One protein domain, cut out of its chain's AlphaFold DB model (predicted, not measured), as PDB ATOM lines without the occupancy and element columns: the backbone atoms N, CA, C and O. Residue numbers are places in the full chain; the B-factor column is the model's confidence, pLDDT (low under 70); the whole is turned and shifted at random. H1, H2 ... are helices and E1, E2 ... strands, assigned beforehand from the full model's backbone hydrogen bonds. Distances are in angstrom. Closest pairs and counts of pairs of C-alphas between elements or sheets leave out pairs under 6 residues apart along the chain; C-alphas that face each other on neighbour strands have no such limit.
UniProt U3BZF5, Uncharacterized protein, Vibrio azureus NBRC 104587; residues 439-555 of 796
ATOM      1  N   ILE A 439     230.699 298.763 199.618       80.31
ATOM      2  CA  ILE A 439     230.889 298.033 200.869       80.31
ATOM      3  C   ILE A 439     231.429 296.645 200.541       80.31
ATOM      4  O   ILE A 439     231.012 296.035 199.559       80.31
ATOM      5  N   ASN A 440     232.329 296.133 201.376       82.25
ATOM      6  CA  ASN A 440     232.806 294.763 201.242       82.25
ATOM      7  C   ASN A 440     231.916 293.819 202.051       82.25
ATOM      8  O   ASN A 440     231.651 294.059 203.237       82.25
ATOM      9  N   ILE A 441     231.497 292.736 201.406       83.81
ATOM     10  CA  ILE A 441     230.788 291.614 202.014       83.81
ATOM     11  C   ILE A 441     231.726 290.411 202.001       83.81
ATOM     12  O   ILE A 441     232.268 290.061 200.954       83.81
ATOM     13  N   LEU A 442     231.925 289.779 203.154       86.00
ATOM     14  CA  LEU A 442     232.640 288.509 203.245       86.00
ATOM     15  C   LEU A 442     231.633 287.376 203.036       86.00
ATOM     16  O   LEU A 442     230.683 287.252 203.805       86.00
ATOM     17  N   HIS A 443     231.835 286.549 202.016       86.75
ATOM     18  CA  HIS A 443     231.068 285.320 201.818       86.75
ATOM     19  C   HIS A 443     231.967 284.115 202.076       86.75
ATOM     20  O   HIS A 443     233.017 284.000 201.443       86.75
ATOM     21  N   VAL A 444     231.549 283.219 202.967       86.62
ATOM     22  CA  VAL A 444     232.249 281.972 203.308       86.62
ATOM     23  C   VAL A 444     231.364 280.787 202.934       86.62
ATOM     24  O   VAL A 444     230.158 280.817 203.158       86.62
ATOM     25  N   SER A 445     231.940 279.736 202.360       85.06
ATOM     26  CA  SER A 445     231.212 278.515 201.987       85.06
ATOM     27  C   SER A 445     232.102 277.285 202.124       85.06
ATOM     28  O   SER A 445     233.307 277.376 201.913       85.06
ATOM     29  N   GLU A 446     231.518 276.130 202.454       83.69
ATOM     30  CA  GLU A 446     232.234 274.848 202.400       83.69
ATOM     31  C   GLU A 446     232.675 274.587 200.947       83.69
ATOM     32  O   GLU A 446     231.860 274.672 200.025       83.69
ATOM     33  N   SER A 447     233.971 274.362 200.728       76.56
ATOM     34  CA  SER A 447     234.545 274.292 199.383       76.56
ATOM     35  C   SER A 447     234.350 272.912 198.763       76.56
ATOM     36  O   SER A 447     234.617 271.882 199.383       76.56
ATOM     37  N   VAL A 448     233.926 272.908 197.500       66.25
ATOM     38  CA  VAL A 448     233.797 271.698 196.671       66.25
ATOM     39  C   VAL A 448     235.148 271.310 196.042       66.25
ATOM     40  O   VAL A 448     235.308 270.200 195.537       66.25
ATOM     41  N   VAL A 449     236.137 272.209 196.083       56.69
ATOM     42  CA  VAL A 449     237.479 272.016 195.521       56.69
ATOM     43  C   VAL A 449     238.448 271.652 196.648       56.69
ATOM     44  O   VAL A 449     238.465 272.284 197.702       56.69
ATOM     45  N   GLN A 450     239.285 270.632 196.441       56.41
ATOM     46  CA  GLN A 450     240.403 270.381 197.352       56.41
ATOM     47  C   GLN A 450     241.480 271.456 197.123       56.41
ATOM     48  O   GLN A 450     241.908 271.624 195.980       56.41
ATOM     49  N   PRO A 451     241.916 272.196 198.161       50.41
ATOM     50  CA  PRO A 451     242.948 273.212 197.997       50.41
ATOM     51  C   PRO A 451     244.273 272.561 197.590       50.41
ATOM     52  O   PRO A 451     244.623 271.486 198.078       50.41
ATOM     53  N   HIS A 452     245.031 273.230 196.718       44.53
ATOM     54  CA  HIS A 452     246.424 272.858 196.478       44.53
ATOM     55  C   HIS A 452     247.271 273.093 197.740       44.53
ATOM     56  O   HIS A 452     246.979 273.972 198.554       44.53
ATOM     57  N   GLU A 453     248.316 272.282 197.898       43.72
ATOM     58  CA  GLU A 453     249.181 272.287 199.077       43.72
ATOM     59  C   GLU A 453     249.827 273.668 199.307       43.72
ATOM     60  O   GLU A 453     250.279 274.327 198.372       43.72
ATOM     61  N   GLY A 454     249.872 274.104 200.573       43.72
ATOM     62  CA  GLY A 454     250.558 275.330 201.003       43.72
ATOM     63  C   GLY A 454     249.700 276.592 201.193       43.72
ATOM     64  O   GLY A 454     250.229 277.588 201.675       43.72
ATOM     65  N   ALA A 455     248.396 276.582 200.880       44.22
ATOM     66  CA  ALA A 455     247.548 277.790 200.898       44.22
ATOM     67  C   ALA A 455     246.407 277.779 201.949       44.22
ATOM     68  O   ALA A 455     245.241 278.000 201.614       44.22
ATOM     69  N   LEU A 456     246.724 277.547 203.232       60.06
ATOM     70  CA  LEU A 456     245.752 277.622 204.339       60.06
ATOM     71  C   LEU A 456     245.715 279.018 204.985       60.06
ATOM     72  O   LEU A 456     246.304 279.278 206.033       60.06
ATOM     73  N   ALA A 457     244.955 279.918 204.373       61.66
ATOM     74  CA  ALA A 457     244.763 281.308 204.777       61.66
ATOM     75  C   ALA A 457     243.731 281.476 205.925       61.66
ATOM     76  O   ALA A 457     242.873 282.359 205.898       61.66
ATOM     77  N   CYS A 458     243.797 280.626 206.960       77.44
ATOM     78  CA  CYS A 458     242.926 280.738 208.141       77.44
ATOM     79  C   CYS A 458     243.159 282.037 208.933       77.44
ATOM     80  O   CYS A 458     242.201 282.592 209.470       77.44
ATOM     81  N   HIS A 459     244.399 282.544 208.947       79.69
ATOM     82  CA  HIS A 459     244.755 283.833 209.542       79.69
ATOM     83  C   HIS A 459     244.033 284.991 208.833       79.69
ATOM     84  O   HIS A 459     243.260 285.710 209.460       79.69
ATOM     85  N   ASP A 460     244.183 285.105 207.508       79.06
ATOM     86  CA  ASP A 460     243.447 286.061 206.667       79.06
ATOM     87  C   ASP A 460     241.930 285.997 206.876       79.06
ATOM     88  O   ASP A 460     241.269 287.034 206.938       79.06
ATOM     89  N   LEU A 461     241.354 284.791 206.951       84.19
ATOM     90  CA  LEU A 461     239.923 284.631 207.195       84.19
ATOM     91  C   LEU A 461     239.543 285.184 208.575       84.19
ATOM     92  O   LEU A 461     238.576 285.938 208.677       84.19
ATOM     93  N   MET A 462     240.315 284.871 209.616       82.06
ATOM     94  CA  MET A 462     240.082 285.379 210.969       82.06
ATOM     95  C   MET A 462     240.255 286.907 211.048       82.06
ATOM     96  O   MET A 462     239.411 287.583 211.638       82.06
ATOM     97  N   GLU A 463     241.264 287.486 210.389       81.25
ATOM     98  CA  GLU A 463     241.400 288.944 210.249       81.25
ATOM     99  C   GLU A 463     240.189 289.561 209.541       81.25
ATOM    100  O   GLU A 463     239.624 290.540 210.027       81.25
ATOM    101  N   ARG A 464     239.741 288.989 208.416       81.25
ATOM    102  CA  ARG A 464     238.603 289.503 207.627       81.25
ATOM    103  C   ARG A 464     237.275 289.381 208.377       81.25
ATOM    104  O   ARG A 464     236.434 290.267 208.237       81.25
ATOM    105  N   VAL A 465     237.101 288.351 209.207       79.06
ATOM    106  CA  VAL A 465     235.961 288.202 210.133       79.06
ATOM    107  C   VAL A 465     236.004 289.248 211.257       79.06
ATOM    108  O   VAL A 465     234.956 289.740 211.670       79.06
ATOM    109  N   ASN A 466     237.195 289.644 211.710       75.44
ATOM    110  CA  ASN A 466     237.386 290.662 212.751       75.44
ATOM    111  C   ASN A 466     237.514 292.106 212.206       75.44
ATOM    112  O   ASN A 466     237.582 293.060 212.985       75.44
ATOM    113  N   SER A 467     237.558 292.299 210.883       75.50
ATOM    114  CA  SER A 467     237.881 293.584 210.252       75.50
ATOM    115  C   SER A 467     236.676 294.513 210.097       75.50
ATOM    116  O   SER A 467     235.684 294.172 209.456       75.50
ATOM    117  N   MET A 468     236.822 295.766 210.543       58.75
ATOM    118  CA  MET A 468     235.829 296.833 210.321       58.75
ATOM    119  C   MET A 468     235.621 297.195 208.835       58.75
ATOM    120  O   MET A 468     234.667 297.898 208.503       58.75
ATOM    121  N   ASN A 469     236.499 296.733 207.933       62.47
ATOM    122  CA  ASN A 469     236.369 296.961 206.491       62.47
ATOM    123  C   ASN A 469     235.339 296.033 205.821       62.47
ATOM    124  O   ASN A 469     234.938 296.302 204.687       62.47
ATOM    125  N   VAL A 470     234.901 294.969 206.502       69.50
ATOM    126  CA  VAL A 470     233.792 294.098 206.090       69.50
ATOM    127  C   VAL A 470     232.528 294.572 206.807       69.50
ATOM    128  O   VAL A 470     232.472 294.561 208.033       69.50
ATOM    129  N   ARG A 471     231.490 294.991 206.066       70.69
ATOM    130  CA  ARG A 471     230.229 295.451 206.692       70.69
ATOM    131  C   ARG A 471     229.244 294.324 206.978       70.69
ATOM    132  O   ARG A 471     228.447 294.448 207.903       70.69
ATOM    133  N   HIS A 472     229.285 293.252 206.191       77.62
ATOM    134  CA  HIS A 472     228.386 292.106 206.321       77.62
ATOM    135  C   HIS A 472     229.125 290.800 206.035       77.62
ATOM    136  O   HIS A 472     230.049 290.765 205.221       77.62
ATOM    137  N   GLN A 473     228.696 289.733 206.703       81.69
ATOM    138  CA  GLN A 473     229.248 288.389 206.574       81.69
ATOM    139  C   GLN A 473     228.114 287.428 206.196       81.69
ATOM    140  O   GLN A 473     227.021 287.523 206.754       81.69
ATOM    141  N   LEU A 474     228.361 286.532 205.244       79.88
ATOM    142  CA  LEU A 474     227.401 285.562 204.709       79.88
ATOM    143  C   LEU A 474     228.005 284.153 204.750       79.88
ATOM    144  O   LEU A 474     229.209 283.989 204.558       79.88
ATOM    145  N   GLY A 475     227.169 283.143 205.013       75.56
ATOM    146  CA  GLY A 475     227.582 281.733 205.089       75.56
ATOM    147  C   GLY A 475     228.364 281.333 206.353       75.56
ATOM    148  O   GLY A 475     228.754 280.178 206.503       75.56
ATOM    149  N   MET A 476     228.522 282.254 207.311       78.31
ATOM    150  CA  MET A 476     229.202 282.023 208.598       78.31
ATOM    151  C   MET A 476     228.534 280.965 209.496       78.31
ATOM    152  O   MET A 476     229.163 280.480 210.430       78.31
ATOM    153  N   GLU A 477     227.275 280.598 209.238       74.62
ATOM    154  CA  GLU A 477     226.471 279.708 210.096       74.62
ATOM    155  C   GLU A 477     227.047 278.288 210.244       74.62
ATOM    156  O   GLU A 477     226.716 277.586 211.198       74.62
ATOM    157  N   GLY A 478     227.922 277.866 209.323       67.88
ATOM    158  CA  GLY A 478     228.635 276.588 209.386       67.88
ATOM    159  C   GLY A 478     230.062 276.660 209.942       67.88
ATOM    160  O   GLY A 478     230.745 275.639 209.907       67.88
ATOM    161  N   LEU A 479     230.546 277.828 210.386       78.31
ATOM    162  CA  LEU A 479     231.955 278.062 210.727       78.31
ATOM    163  C   LEU A 479     232.181 278.057 212.252       78.31
ATOM    164  O   LEU A 479     231.771 278.975 212.960       78.31
ATOM    165  N   ASP A 480     232.861 277.029 212.764       85.31
ATOM    166  CA  ASP A 480     233.236 276.924 214.183       85.31
ATOM    167  C   ASP A 480     234.405 277.883 214.494       85.31
ATOM    168  O   ASP A 480     235.518 277.725 213.987       85.31
ATOM    169  N   ILE A 481     234.141 278.898 215.325       81.81
ATOM    170  CA  ILE A 481     235.096 279.968 215.655       81.81
ATOM    171  C   ILE A 481     236.209 279.475 216.597       81.81
ATOM    172  O   ILE A 481     237.335 279.971 216.509       81.81
ATOM    173  N   GLU A 482     235.956 278.478 217.452       84.25
ATOM    174  CA  GLU A 482     237.008 277.879 218.288       84.25
ATOM    175  C   GLU A 482     237.981 277.087 217.408       84.25
ATOM    176  O   GLU A 482     239.198 277.265 217.511       84.25
ATOM    177  N   LYS A 483     237.452 276.299 216.461       87.06
ATOM    178  CA  LYS A 483     238.259 275.609 215.441       87.06
ATOM    179  C   LYS A 483     239.004 276.586 214.532       87.06
ATOM    180  O   LYS A 483     240.168 276.333 214.233       87.06
ATOM    181  N   LEU A 484     238.391 277.698 214.117       85.00
ATOM    182  CA  LEU A 484     239.053 278.726 213.300       85.00
ATOM    183  C   LEU A 484     240.216 279.378 214.053       85.00
ATOM    184  O   LEU A 484     241.320 279.463 213.517       85.00
ATOM    185  N   THR A 485     239.992 279.772 215.309       85.19
ATOM    186  CA  THR A 485     241.021 280.374 216.173       85.19
ATOM    187  C   THR A 485     242.190 279.410 216.379       85.19
ATOM    188  O   THR A 485     243.347 279.792 216.214       85.19
ATOM    189  N   PHE A 486     241.894 278.140 216.671       85.50
ATOM    190  CA  PHE A 486     242.895 277.082 216.817       85.50
ATOM    191  C   PHE A 486     243.676 276.826 215.514       85.50
ATOM    192  O   PHE A 486     244.893 276.674 215.550       85.50
ATOM    193  N   SER A 487     243.007 276.849 214.358       84.31
ATOM    194  CA  SER A 487     243.648 276.652 213.046       84.31
ATOM    195  C   SER A 487     244.537 277.831 212.649       84.31
ATOM    196  O   SER A 487     245.625 277.624 212.120       84.31
ATOM    197  N   SER A 488     244.123 279.067 212.954       81.75
ATOM    198  CA  SER A 488     244.982 280.250 212.806       81.75
ATOM    199  C   SER A 488     246.228 280.124 213.682       81.75
ATOM    200  O   SER A 488     247.339 280.244 213.181       81.75
ATOM    201  N   ALA A 489     246.052 279.789 214.966       79.62
ATOM    202  CA  ALA A 489     247.154 279.653 215.915       79.62
ATOM    203  C   ALA A 489     248.133 278.513 215.576       79.62
ATOM    204  O   ALA A 489     249.310 278.630 215.902       79.62
ATOM    205  N   LEU A 490     247.673 277.434 214.923       79.38
ATOM    206  CA  LEU A 490     248.549 276.391 214.374       79.38
ATOM    207  C   LEU A 490     249.322 276.863 213.139       79.38
ATOM    208  O   LEU A 490     250.490 276.511 212.988       79.38
ATOM    209  N   ASN A 491     248.705 277.645 212.252       74.88
ATOM    210  CA  ASN A 491     249.393 278.148 211.061       74.88
ATOM    211  C   ASN A 491     250.450 279.201 211.432       74.88
ATOM    212  O   ASN A 491     251.543 279.183 210.876       74.88
ATOM    213  N   ASP A 492     250.170 280.037 212.435       72.44
ATOM    214  CA  ASP A 492     251.111 281.021 212.992       72.44
ATOM    215  C   ASP A 492     252.308 280.377 213.737       72.44
ATOM    216  O   ASP A 492     253.238 281.078 214.140       72.44
ATOM    217  N   SER A 493     252.290 279.053 213.948       71.62
ATOM    218  CA  SER A 493     253.285 278.303 214.727       71.62
ATOM    219  C   SER A 493     253.925 277.121 213.983       71.62
ATOM    220  O   SER A 493     254.495 276.238 214.629       71.62
ATOM    221  N   ASP A 494     253.812 277.057 212.651       71.69
ATOM    222  CA  ASP A 494     254.251 275.921 211.816       71.69
ATOM    223  C   ASP A 494     253.690 274.554 212.280       71.69
ATOM    224  O   ASP A 494     254.312 273.494 212.127       71.69
ATOM    225  N   GLY A 495     252.489 274.555 212.865       77.44
ATOM    226  CA  GLY A 495     251.796 273.377 213.389       77.44
ATOM    227  C   GLY A 495     252.255 272.928 214.779       77.44
ATOM    228  O   GLY A 495     252.082 271.756 215.112       77.44
ATOM    229  N   TYR A 496     252.855 273.805 215.592       78.25
ATOM    230  CA  TYR A 496     253.315 273.478 216.950       78.25
ATOM    231  C   TYR A 496     252.456 274.110 218.062       78.25
ATOM    232  O   TYR A 496     252.083 275.280 218.020       78.25
ATOM    233  N   ILE A 497     252.192 273.341 219.119       80.12
ATOM    234  CA  ILE A 497     251.489 273.762 220.340       80.12
ATOM    235  C   ILE A 497     252.498 273.812 221.495       80.12
ATOM    236  O   ILE A 497     253.251 272.861 221.695       80.12
ATOM    237  N   ASN A 498     252.515 274.898 222.275       74.31
ATOM    238  CA  ASN A 498     253.386 275.033 223.451       74.31
ATOM    239  C   ASN A 498     252.689 274.510 224.722       74.31
ATOM    240  O   ASN A 498     251.555 274.890 225.010       74.31
ATOM    241  N   VAL A 499     253.375 273.642 225.468       70.12
ATOM    242  CA  VAL A 499     252.849 272.884 226.610       70.12
ATOM    243  C   VAL A 499     253.923 272.816 227.690       70.12
ATOM    244  O   VAL A 499     254.959 272.184 227.492       70.12
ATOM    245  N   ASP A 500     253.720 273.507 228.813       67.12
ATOM    246  CA  ASP A 500     254.694 273.617 229.914       67.12
ATOM    247  C   ASP A 500     256.128 274.001 229.462       67.12
ATOM    248  O   ASP A 500     257.126 273.629 230.082       67.12
ATOM    249  N   GLY A 501     256.241 274.762 228.363       66.50
ATOM    250  CA  GLY A 501     257.511 275.182 227.756       66.50
ATOM    251  C   GLY A 501     258.084 274.229 226.698       66.50
ATOM    252  O   GLY A 501     259.190 274.474 226.215       66.50
ATOM    253  N   LYS A 502     257.368 273.159 226.328       68.12
ATOM    254  CA  LYS A 502     257.724 272.210 225.258       68.12
ATOM    255  C   LYS A 502     256.849 272.424 224.019       68.12
ATOM    256  O   LYS A 502     255.635 272.549 224.148       68.12
ATOM    257  N   SER A 503     257.441 272.389 222.827       74.06
ATOM    258  CA  SER A 503     256.708 272.468 221.553       74.06
ATOM    259  C   SER A 503     256.315 271.073 221.056       74.06
ATOM    260  O   SER A 503     257.182 270.233 220.831       74.06
ATOM    261  N   ILE A 504     255.020 270.824 220.855       77.94
ATOM    262  CA  ILE A 504     254.453 269.558 220.359       77.94
ATOM    263  C   ILE A 504     253.861 269.791 218.970       77.94
ATOM    264  O   ILE A 504     253.042 270.693 218.819       77.94
ATOM    265  N   LYS A 505     254.212 268.980 217.965       80.50
ATOM    266  CA  LYS A 505     253.554 269.068 216.651       80.50
ATOM    267  C   LYS A 505     252.125 268.528 216.722       80.50
ATOM    268  O   LYS A 505     251.897 267.437 217.253       80.50
ATOM    269  N   ALA A 506     251.196 269.268 216.127       81.06
ATOM    270  CA  ALA A 506     249.808 268.902 215.918       81.06
ATOM    271  C   ALA A 506     249.454 268.976 214.421       81.06
ATOM    272  O   ALA A 506     249.416 270.058 213.842       81.06
ATOM    273  N   ASN A 507     249.151 267.830 213.804       78.81
ATOM    274  CA  ASN A 507     248.726 267.755 212.401       78.81
ATOM    275  C   ASN A 507     247.213 267.504 212.312       78.81
ATOM    276  O   ASN A 507     246.672 266.645 213.014       78.81
ATOM    277  N   ILE A 508     246.529 268.225 211.421       79.19
ATOM    278  CA  ILE A 508     245.109 268.004 211.109       79.19
ATOM    279  C   ILE A 508     244.988 266.728 210.262       79.19
ATOM    280  O   ILE A 508     245.645 266.600 209.234       79.19
ATOM    281  N   VAL A 509     244.166 265.772 210.702       74.19
ATOM    282  CA  VAL A 509     243.963 264.472 210.026       74.19
ATOM    283  C   VAL A 509     242.687 264.475 209.187       74.19
ATOM    284  O   VAL A 509     242.670 263.954 208.077       74.19
ATOM    285  N   TYR A 510     241.622 265.066 209.729       74.00
ATOM    286  CA  TYR A 510     240.334 265.250 209.065       74.00
ATOM    287  C   TYR A 510     239.754 266.602 209.466       74.00
ATOM    288  O   TYR A 510     239.974 267.066 210.588       74.00
ATOM    289  N   GLY A 511     238.988 267.209 208.566       78.25
ATOM    290  CA  GLY A 511     238.345 268.498 208.773       78.25
ATOM    291  C   GLY A 511     237.541 268.938 207.553       78.25
ATOM    292  O   GLY A 511     237.539 268.260 206.522       78.25
ATOM    293  N   LYS A 512     236.878 270.088 207.671       82.38
ATOM    294  CA  LYS A 512     236.106 270.731 206.600       82.38
ATOM    295  C   LYS A 512     236.891 271.881 205.980       82.38
ATOM    296  O   LYS A 512     237.440 272.714 206.700       82.38
ATOM    297  N   ASN A 513     236.898 271.953 204.653       83.44
ATOM    298  CA  ASN A 513     237.516 273.049 203.910       83.44
ATOM    299  C   ASN A 513     236.475 274.128 203.614       83.44
ATOM    300  O   ASN A 513     235.397 273.826 203.112       83.44
ATOM    301  N   TYR A 514     236.823 275.383 203.867       84.12
ATOM    302  CA  TYR A 514     236.011 276.552 203.561       84.12
ATOM    303  C   TYR A 514     236.774 277.461 202.603       84.12
ATOM    304  O   TYR A 514     237.956 277.734 202.796       84.12
ATOM    305  N   GLU A 515     236.086 277.951 201.583       84.69
ATOM    306  CA  GLU A 515     236.558 279.013 200.698       84.69
ATOM    307  C   GLU A 515     235.875 280.329 201.073       84.69
ATOM    308  O   GLU A 515     234.704 280.340 201.467       84.69
ATOM    309  N   TYR A 516     236.589 281.447 200.945       85.56
ATOM    310  CA  TYR A 516     236.019 282.771 201.188       85.56
ATOM    311  C   TYR A 516     236.239 283.733 200.019       85.56
ATOM    312  O   TYR A 516     237.223 283.654 199.284       85.56
ATOM    313  N   ARG A 517     235.297 284.663 199.852       85.50
ATOM    314  CA  ARG A 517     235.293 285.723 198.834       85.50
ATOM    315  C   ARG A 517     235.024 287.065 199.501       85.50
ATOM    316  O   ARG A 517     234.155 287.152 200.368       85.50
ATOM    317  N   VAL A 518     235.725 288.113 199.074       84.56
ATOM    318  CA  VAL A 518     235.381 289.500 199.417       84.56
ATOM    319  C   VAL A 518     234.686 290.143 198.220       84.56
ATOM    320  O   VAL A 518     235.291 290.340 197.171       84.56
ATOM    321  N   ILE A 519     233.398 290.440 198.381       83.88
ATOM    322  CA  ILE A 519     232.498 290.879 197.313       83.88
ATOM    323  C   ILE A 519     232.203 292.377 197.501       83.88
ATOM    324  O   ILE A 519     231.567 292.739 198.498       83.88
ATOM    325  N   PRO A 520     232.651 293.260 196.589       80.94
ATOM    326  CA  PRO A 520     232.330 294.681 196.641       80.94
ATOM    327  C   PRO A 520     230.924 294.932 196.077       80.94
ATOM    328  O   PRO A 520     230.641 294.628 194.919       80.94
ATOM    329  N   VAL A 521     230.039 295.524 196.881       78.81
ATOM    330  CA  VAL A 521     228.654 295.856 196.497       78.81
ATOM    331  C   VAL A 521     228.403 297.351 196.680       78.81
ATOM    332  O   VAL A 521     228.842 297.944 197.663       78.81
ATOM    333  N   LEU A 522     227.680 297.976 195.746       80.38
ATOM    334  CA  LEU A 522     227.262 299.376 195.862       80.38
ATOM    335  C   LEU A 522     226.405 299.583 197.121       80.38
ATOM    336  O   LEU A 522     225.365 298.940 197.285       80.38
ATOM    337  N   LYS A 523     226.806 300.517 197.990       78.62
ATOM    338  CA  LYS A 523     226.126 300.824 199.262       78.62
ATOM    339  C   LYS A 523     224.644 301.134 199.087       78.62
ATOM    340  O   LYS A 523     223.832 300.696 199.894       78.62
ATOM    341  N   GLU A 524     224.289 301.884 198.047       74.31
ATOM    342  CA  GLU A 524     222.898 302.246 197.751       74.31
ATOM    343  C   GLU A 524     222.063 301.018 197.375       74.31
ATOM    344  O   GLU A 524     220.976 300.825 197.918       74.31
ATOM    345  N   TYR A 525     222.606 300.141 196.522       76.75
ATOM    346  CA  TYR A 525     221.945 298.896 196.135       76.75
ATOM    347  C   TYR A 525     221.726 297.979 197.344       76.75
ATOM    348  O   TYR A 525     220.615 297.488 197.553       76.75
ATOM    349  N   TRP A 526     222.762 297.807 198.172       78.31
ATOM    350  CA  TRP A 526     222.692 296.997 199.386       78.31
ATOM    351  C   TRP A 526     221.702 297.560 200.413       78.31
ATOM    352  O   TRP A 526     220.903 296.811 200.965       78.31
ATOM    353  N   ASN A 527     221.692 298.877 200.635       77.12
ATOM    354  CA  ASN A 527     220.732 299.515 201.540       77.12
ATOM    355  C   ASN A 527     219.273 299.318 201.090       77.12
ATOM    356  O   ASN A 527     218.384 299.284 201.940       77.12
ATOM    357  N   ALA A 528     219.027 299.199 199.781       75.75
ATOM    358  CA  ALA A 528     217.693 299.020 199.211       75.75
ATOM    359  C   ALA A 528     217.221 297.553 199.158       75.75
ATOM    360  O   ALA A 528     216.031 297.305 199.350       75.75
ATOM    361  N   HIS A 529     218.121 296.590 198.915       75.06
ATOM    362  CA  HIS A 529     217.752 295.186 198.648       75.06
ATOM    363  C   HIS A 529     218.327 294.160 199.640       75.06
ATOM    364  O   HIS A 529     217.819 293.043 199.708       75.06
ATOM    365  N   GLN A 530     219.374 294.517 200.394       70.69
ATOM    366  CA  GLN A 530     220.098 293.658 201.350       70.69
ATOM    367  C   GLN A 530     220.518 292.286 200.783       70.69
ATOM    368  O   GLN A 530     220.567 291.284 201.496       70.69
ATOM    369  N   ASN A 531     220.827 292.243 199.485       69.06
ATOM    370  CA  ASN A 531     221.269 291.055 198.762       69.06
ATOM    371  C   ASN A 531     222.401 291.388 197.769       69.06
ATOM    372  O   ASN A 531     222.752 292.550 197.551       69.06
ATOM    373  N   ILE A 532     222.996 290.347 197.183       70.06
ATOM    374  CA  ILE A 532     224.008 290.464 196.126       70.06
ATOM    375  C   ILE A 532     223.306 290.299 194.773       70.06
ATOM    376  O   ILE A 532     222.611 289.309 194.548       70.06
ATOM    377  N   SER A 533     223.488 291.261 193.867       57.03
ATOM    378  CA  SER A 533     222.943 291.222 192.508       57.03
ATOM    379  C   SER A 533     223.864 290.455 191.556       57.03
ATOM    380  O   SER A 533     224.714 291.055 190.899       57.03
ATOM    381  N   GLY A 534     223.696 289.137 191.475       63.38
ATOM    382  CA  GLY A 534     224.436 288.282 190.545       63.38
ATOM    383  C   GLY A 534     224.743 286.908 191.130       63.38
ATOM    384  O   GLY A 534     224.330 286.589 192.244       63.38
ATOM    385  N   ASP A 535     225.485 286.098 190.378       72.06
ATOM    386  CA  ASP A 535     226.014 284.836 190.888       72.06
ATOM    387  C   ASP A 535     227.211 285.096 191.818       72.06
ATOM    388  O   ASP A 535     228.238 285.637 191.403       72.06
ATOM    389  N   ILE A 536     227.093 284.676 193.077       69.94
ATOM    390  CA  ILE A 536     228.145 284.775 194.099       69.94
ATOM    391  C   ILE A 536     229.408 284.007 193.672       69.94
ATOM    392  O   ILE A 536     230.521 284.429 193.997       69.94
ATOM    393  N   TYR A 537     229.264 282.928 192.896       71.50
ATOM    394  CA  TYR A 537     230.390 282.124 192.415       71.50
ATOM    395  C   TYR A 537     231.150 282.770 191.246       71.50
ATOM    396  O   TYR A 537     232.271 282.352 190.963       71.50
ATOM    397  N   SER A 538     230.610 283.829 190.626       72.50
ATOM    398  CA  SER A 538     231.324 284.612 189.600       72.50
ATOM    399  C   SER A 538     232.433 285.515 190.168       72.50
ATOM    400  O   SER A 538     233.273 286.010 189.418       72.50
ATOM    401  N   TYR A 539     232.473 285.707 191.492       73.75
ATOM    402  CA  TYR A 539     233.520 286.467 192.175       73.75
ATOM    403  C   TYR A 539     234.731 285.577 192.530       73.75
ATOM    404  O   TYR A 539     234.550 284.434 192.970       73.75
ATOM    405  N   PRO A 540     235.974 286.082 192.392       75.19
ATOM    406  CA  PRO A 540     237.182 285.291 192.613       75.19
ATOM    407  C   PRO A 540     237.354 284.881 194.081       75.19
ATOM    408  O   PRO A 540     237.127 285.671 195.003       75.19
ATOM    409  N   ILE A 541     237.807 283.642 194.292       80.81
ATOM    410  CA  ILE A 541     238.165 283.122 195.618       80.81
ATOM    411  C   ILE A 541     239.319 283.959 196.183       80.81
ATOM    412  O   ILE A 541     240.326 284.189 195.521       80.81
ATOM    413  N   SER A 542     239.144 284.436 197.414       78.69
ATOM    414  CA  SER A 542     240.108 285.267 198.144       78.69
ATOM    415  C   SER A 542     241.013 284.456 199.083       78.69
ATOM    416  O   SER A 542     241.975 285.011 199.607       78.69
ATOM    417  N   GLY A 543     240.703 283.173 199.300       77.50
ATOM    418  CA  GLY A 543     241.527 282.202 200.022       77.50
ATOM    419  C   GLY A 543     240.724 281.001 200.534       77.50
ATOM    420  O   GLY A 543     239.504 280.925 200.348       77.50
ATOM    421  N   PHE A 544     241.425 280.072 201.187       81.06
ATOM    422  CA  PHE A 544     240.877 278.844 201.769       81.06
ATOM    423  C   PHE A 544     241.296 278.698 203.239       81.06
ATOM    424  O   PHE A 544     242.362 279.166 203.630       81.06
ATOM    425  N   CYS A 545     240.490 278.014 204.047       81.00
ATOM    426  CA  CYS A 545     240.820 277.625 205.418       81.00
ATOM    427  C   CYS A 545     240.239 276.239 205.741       81.00
ATOM    428  O   CYS A 545     239.105 275.943 205.369       81.00
ATOM    429  N   SER A 546     240.994 275.403 206.453       80.75
ATOM    430  CA  SER A 546     240.559 274.070 206.889       80.75
ATOM    431  C   SER A 546     240.290 274.070 208.391       80.75
ATOM    432  O   SER A 546     241.187 274.384 209.167       80.75
ATOM    433  N   LEU A 547     239.078 273.693 208.808       86.06
ATOM    434  CA  LEU A 547     238.716 273.539 210.220       86.06
ATOM    435  C   LEU A 547     238.821 272.065 210.649       86.06
ATOM    436  O   LEU A 547     238.163 271.224 210.034       86.06
ATOM    437  N   PRO A 548     239.603 271.723 211.690       85.06
ATOM    438  CA  PRO A 548     239.845 270.341 212.098       85.06
ATOM    439  C   PRO A 548     238.656 269.691 212.812       85.06
ATOM    440  O   PRO A 548     238.082 270.247 213.744       85.06
ATOM    441  N   ASP A 549     238.382 268.438 212.463       83.88
ATOM    442  CA  ASP A 549     237.532 267.518 213.229       83.88
ATOM    443  C   ASP A 549     238.361 266.451 213.963       83.88
ATOM    444  O   ASP A 549     237.951 265.959 215.016       83.88
ATOM    445  N   GLN A 550     239.558 266.129 213.455       85.06
ATOM    446  CA  GLN A 550     240.534 265.282 214.139       85.06
ATOM    447  C   GLN A 550     241.957 265.837 214.011       85.06
ATOM    448  O   GLN A 550     242.411 266.159 212.912       85.06
ATOM    449  N   VAL A 551     242.683 265.859 215.130       85.25
ATOM    450  CA  VAL A 551     244.095 266.249 215.242       85.25
ATOM    451  C   VAL A 551     244.928 265.082 215.775       85.25
ATOM    452  O   VAL A 551     244.491 264.300 216.627       85.25
ATOM    453  N   ARG A 552     246.153 264.963 215.263       83.94
ATOM    454  CA  ARG A 552     247.169 263.997 215.684       83.94
ATOM    455  C   ARG A 552     248.355 264.726 216.294       83.94
ATOM    456  O   ARG A 552     248.868 265.668 215.696       83.94
ATOM    457  N   LEU A 553     248.780 264.274 217.466       81.88
ATOM    458  CA  LEU A 553     249.865 264.851 218.251       81.88
ATOM    459  C   LEU A 553     251.053 263.895 218.285       81.88
ATOM    460  O   LEU A 553     250.885 262.707 218.566       81.88
ATOM    461  N   PHE A 554     252.254 264.417 218.068       79.50
ATOM    462  CA  PHE A 554     253.490 263.633 218.089       79.50
ATOM    463  C   PHE A 554     254.292 263.992 219.335       79.50
ATOM    464  O   PHE A 554     254.693 265.143 219.486       79.50
ATOM    465  N   ASN A 555     254.524 263.036 220.241       74.00
ATOM    466  CA  ASN A 555     255.285 263.302 221.469       74.00
ATOM    467  C   ASN A 555     256.765 263.580 221.120       74.00
ATOM    468  O   ASN A 555     257.470 262.630 220.751       74.00
TER     469      ASN A 555
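AT A GLANCE: This is residues 439 to 555 of the 796 residues of an uncharacterized protein of Vibrio azureus NBRC 104587 (UniProt U3BZF5). A long, strongly twisted ribbon of sheet is built along one very long strand, E4, with E1 and E2 beside one end of it, E3 folded against the other end as a hairpin, and E5 along its middle. H1 and H2 pack on the sheet midway along, and small H3 continues from the end of E4 at one tip of the ribbon. The printed part has 117 residues, with three named helices and five named strands, which follow each other along the chain as E1, H1, E2, H2, E3, E4, H3 and E5; the sheet is branched, with E4 the antiparallel neighbour of E1, of E3 and of E5, and with E1 and E2 parallel neighbours, and the class is mixed, helices and strands. It is only just loose, close to compact, with a radius of gyration of the C-alphas of 16.3 A, and spans 56 by 28 by 22 A, only just a rod.

IN THESE COORDINATES: Find C-alpha 439 at (230.889, 298.033, 200.869); from there E1 runs 23.3 A to residue 446. Next come H1, residues 458 to 466, 12.3 A long, E2, residues 470 to 474, H2, residues 481 to 491, 15.1 A long, and E3, residues 496 to 499. Start E4 at C-alpha 502, (257.724, 272.210, 225.258), and read 50.3 A on to residue 522; it bends by 81 degrees at residue 510. H3, residues 523 to 529, follows, then E5, residues 543 to 554, 28.5 A long, bends by 79 degrees at residue 549 and ends at C-alpha 554, (253.490, 263.633, 218.089).

HOW THE PARTS SIT: Begin at E1: E2 is its parallel neighbour on one side, with N 474 and O 442 2.8 A apart, and E4 its antiparallel neighbour on the other, with N 441 and O 519 at 2.9 A. E1, H1 and E2 form a strand-helix-strand unit, two parallel neighbour strands with a helix between, and its crossover is right-handed. H1 is on the sheet; its closest C-alpha pair with E5 is Cys 458 and Cys 545, 4.6 A. H2 is on the sheet too, and C-alphas 483 and 547 are its closest pair with E5, 5.6 A. H1 and H2 touch at His 459 and Ser 488, their closest C-alphas, 4.9 A, at a steep tilt of 45 degrees, opposite ways. The hairpin E3 and E4 is antiparallel, with N 497 and O 504 at 2.8 A. E5 is antiparallel to E4, on the other side of it from E1 and E3, with N 514 and O 545 at 2.8 A. H3 is only just not on the sheet, with 4 pairs of C-alphas within 10 A. In H1, H2 and H3 every O i to N i+4 pair is within hydrogen-bond range.

THE WHOLE: Look for the C-alphas farthest apart at Ala 528 and Asn 555, 56.4 A. The printed part has no cut; the links E1 to H1 and H3 to E5 are long. Confidence is under 70 in 21 residues, among them residues 448 to 457.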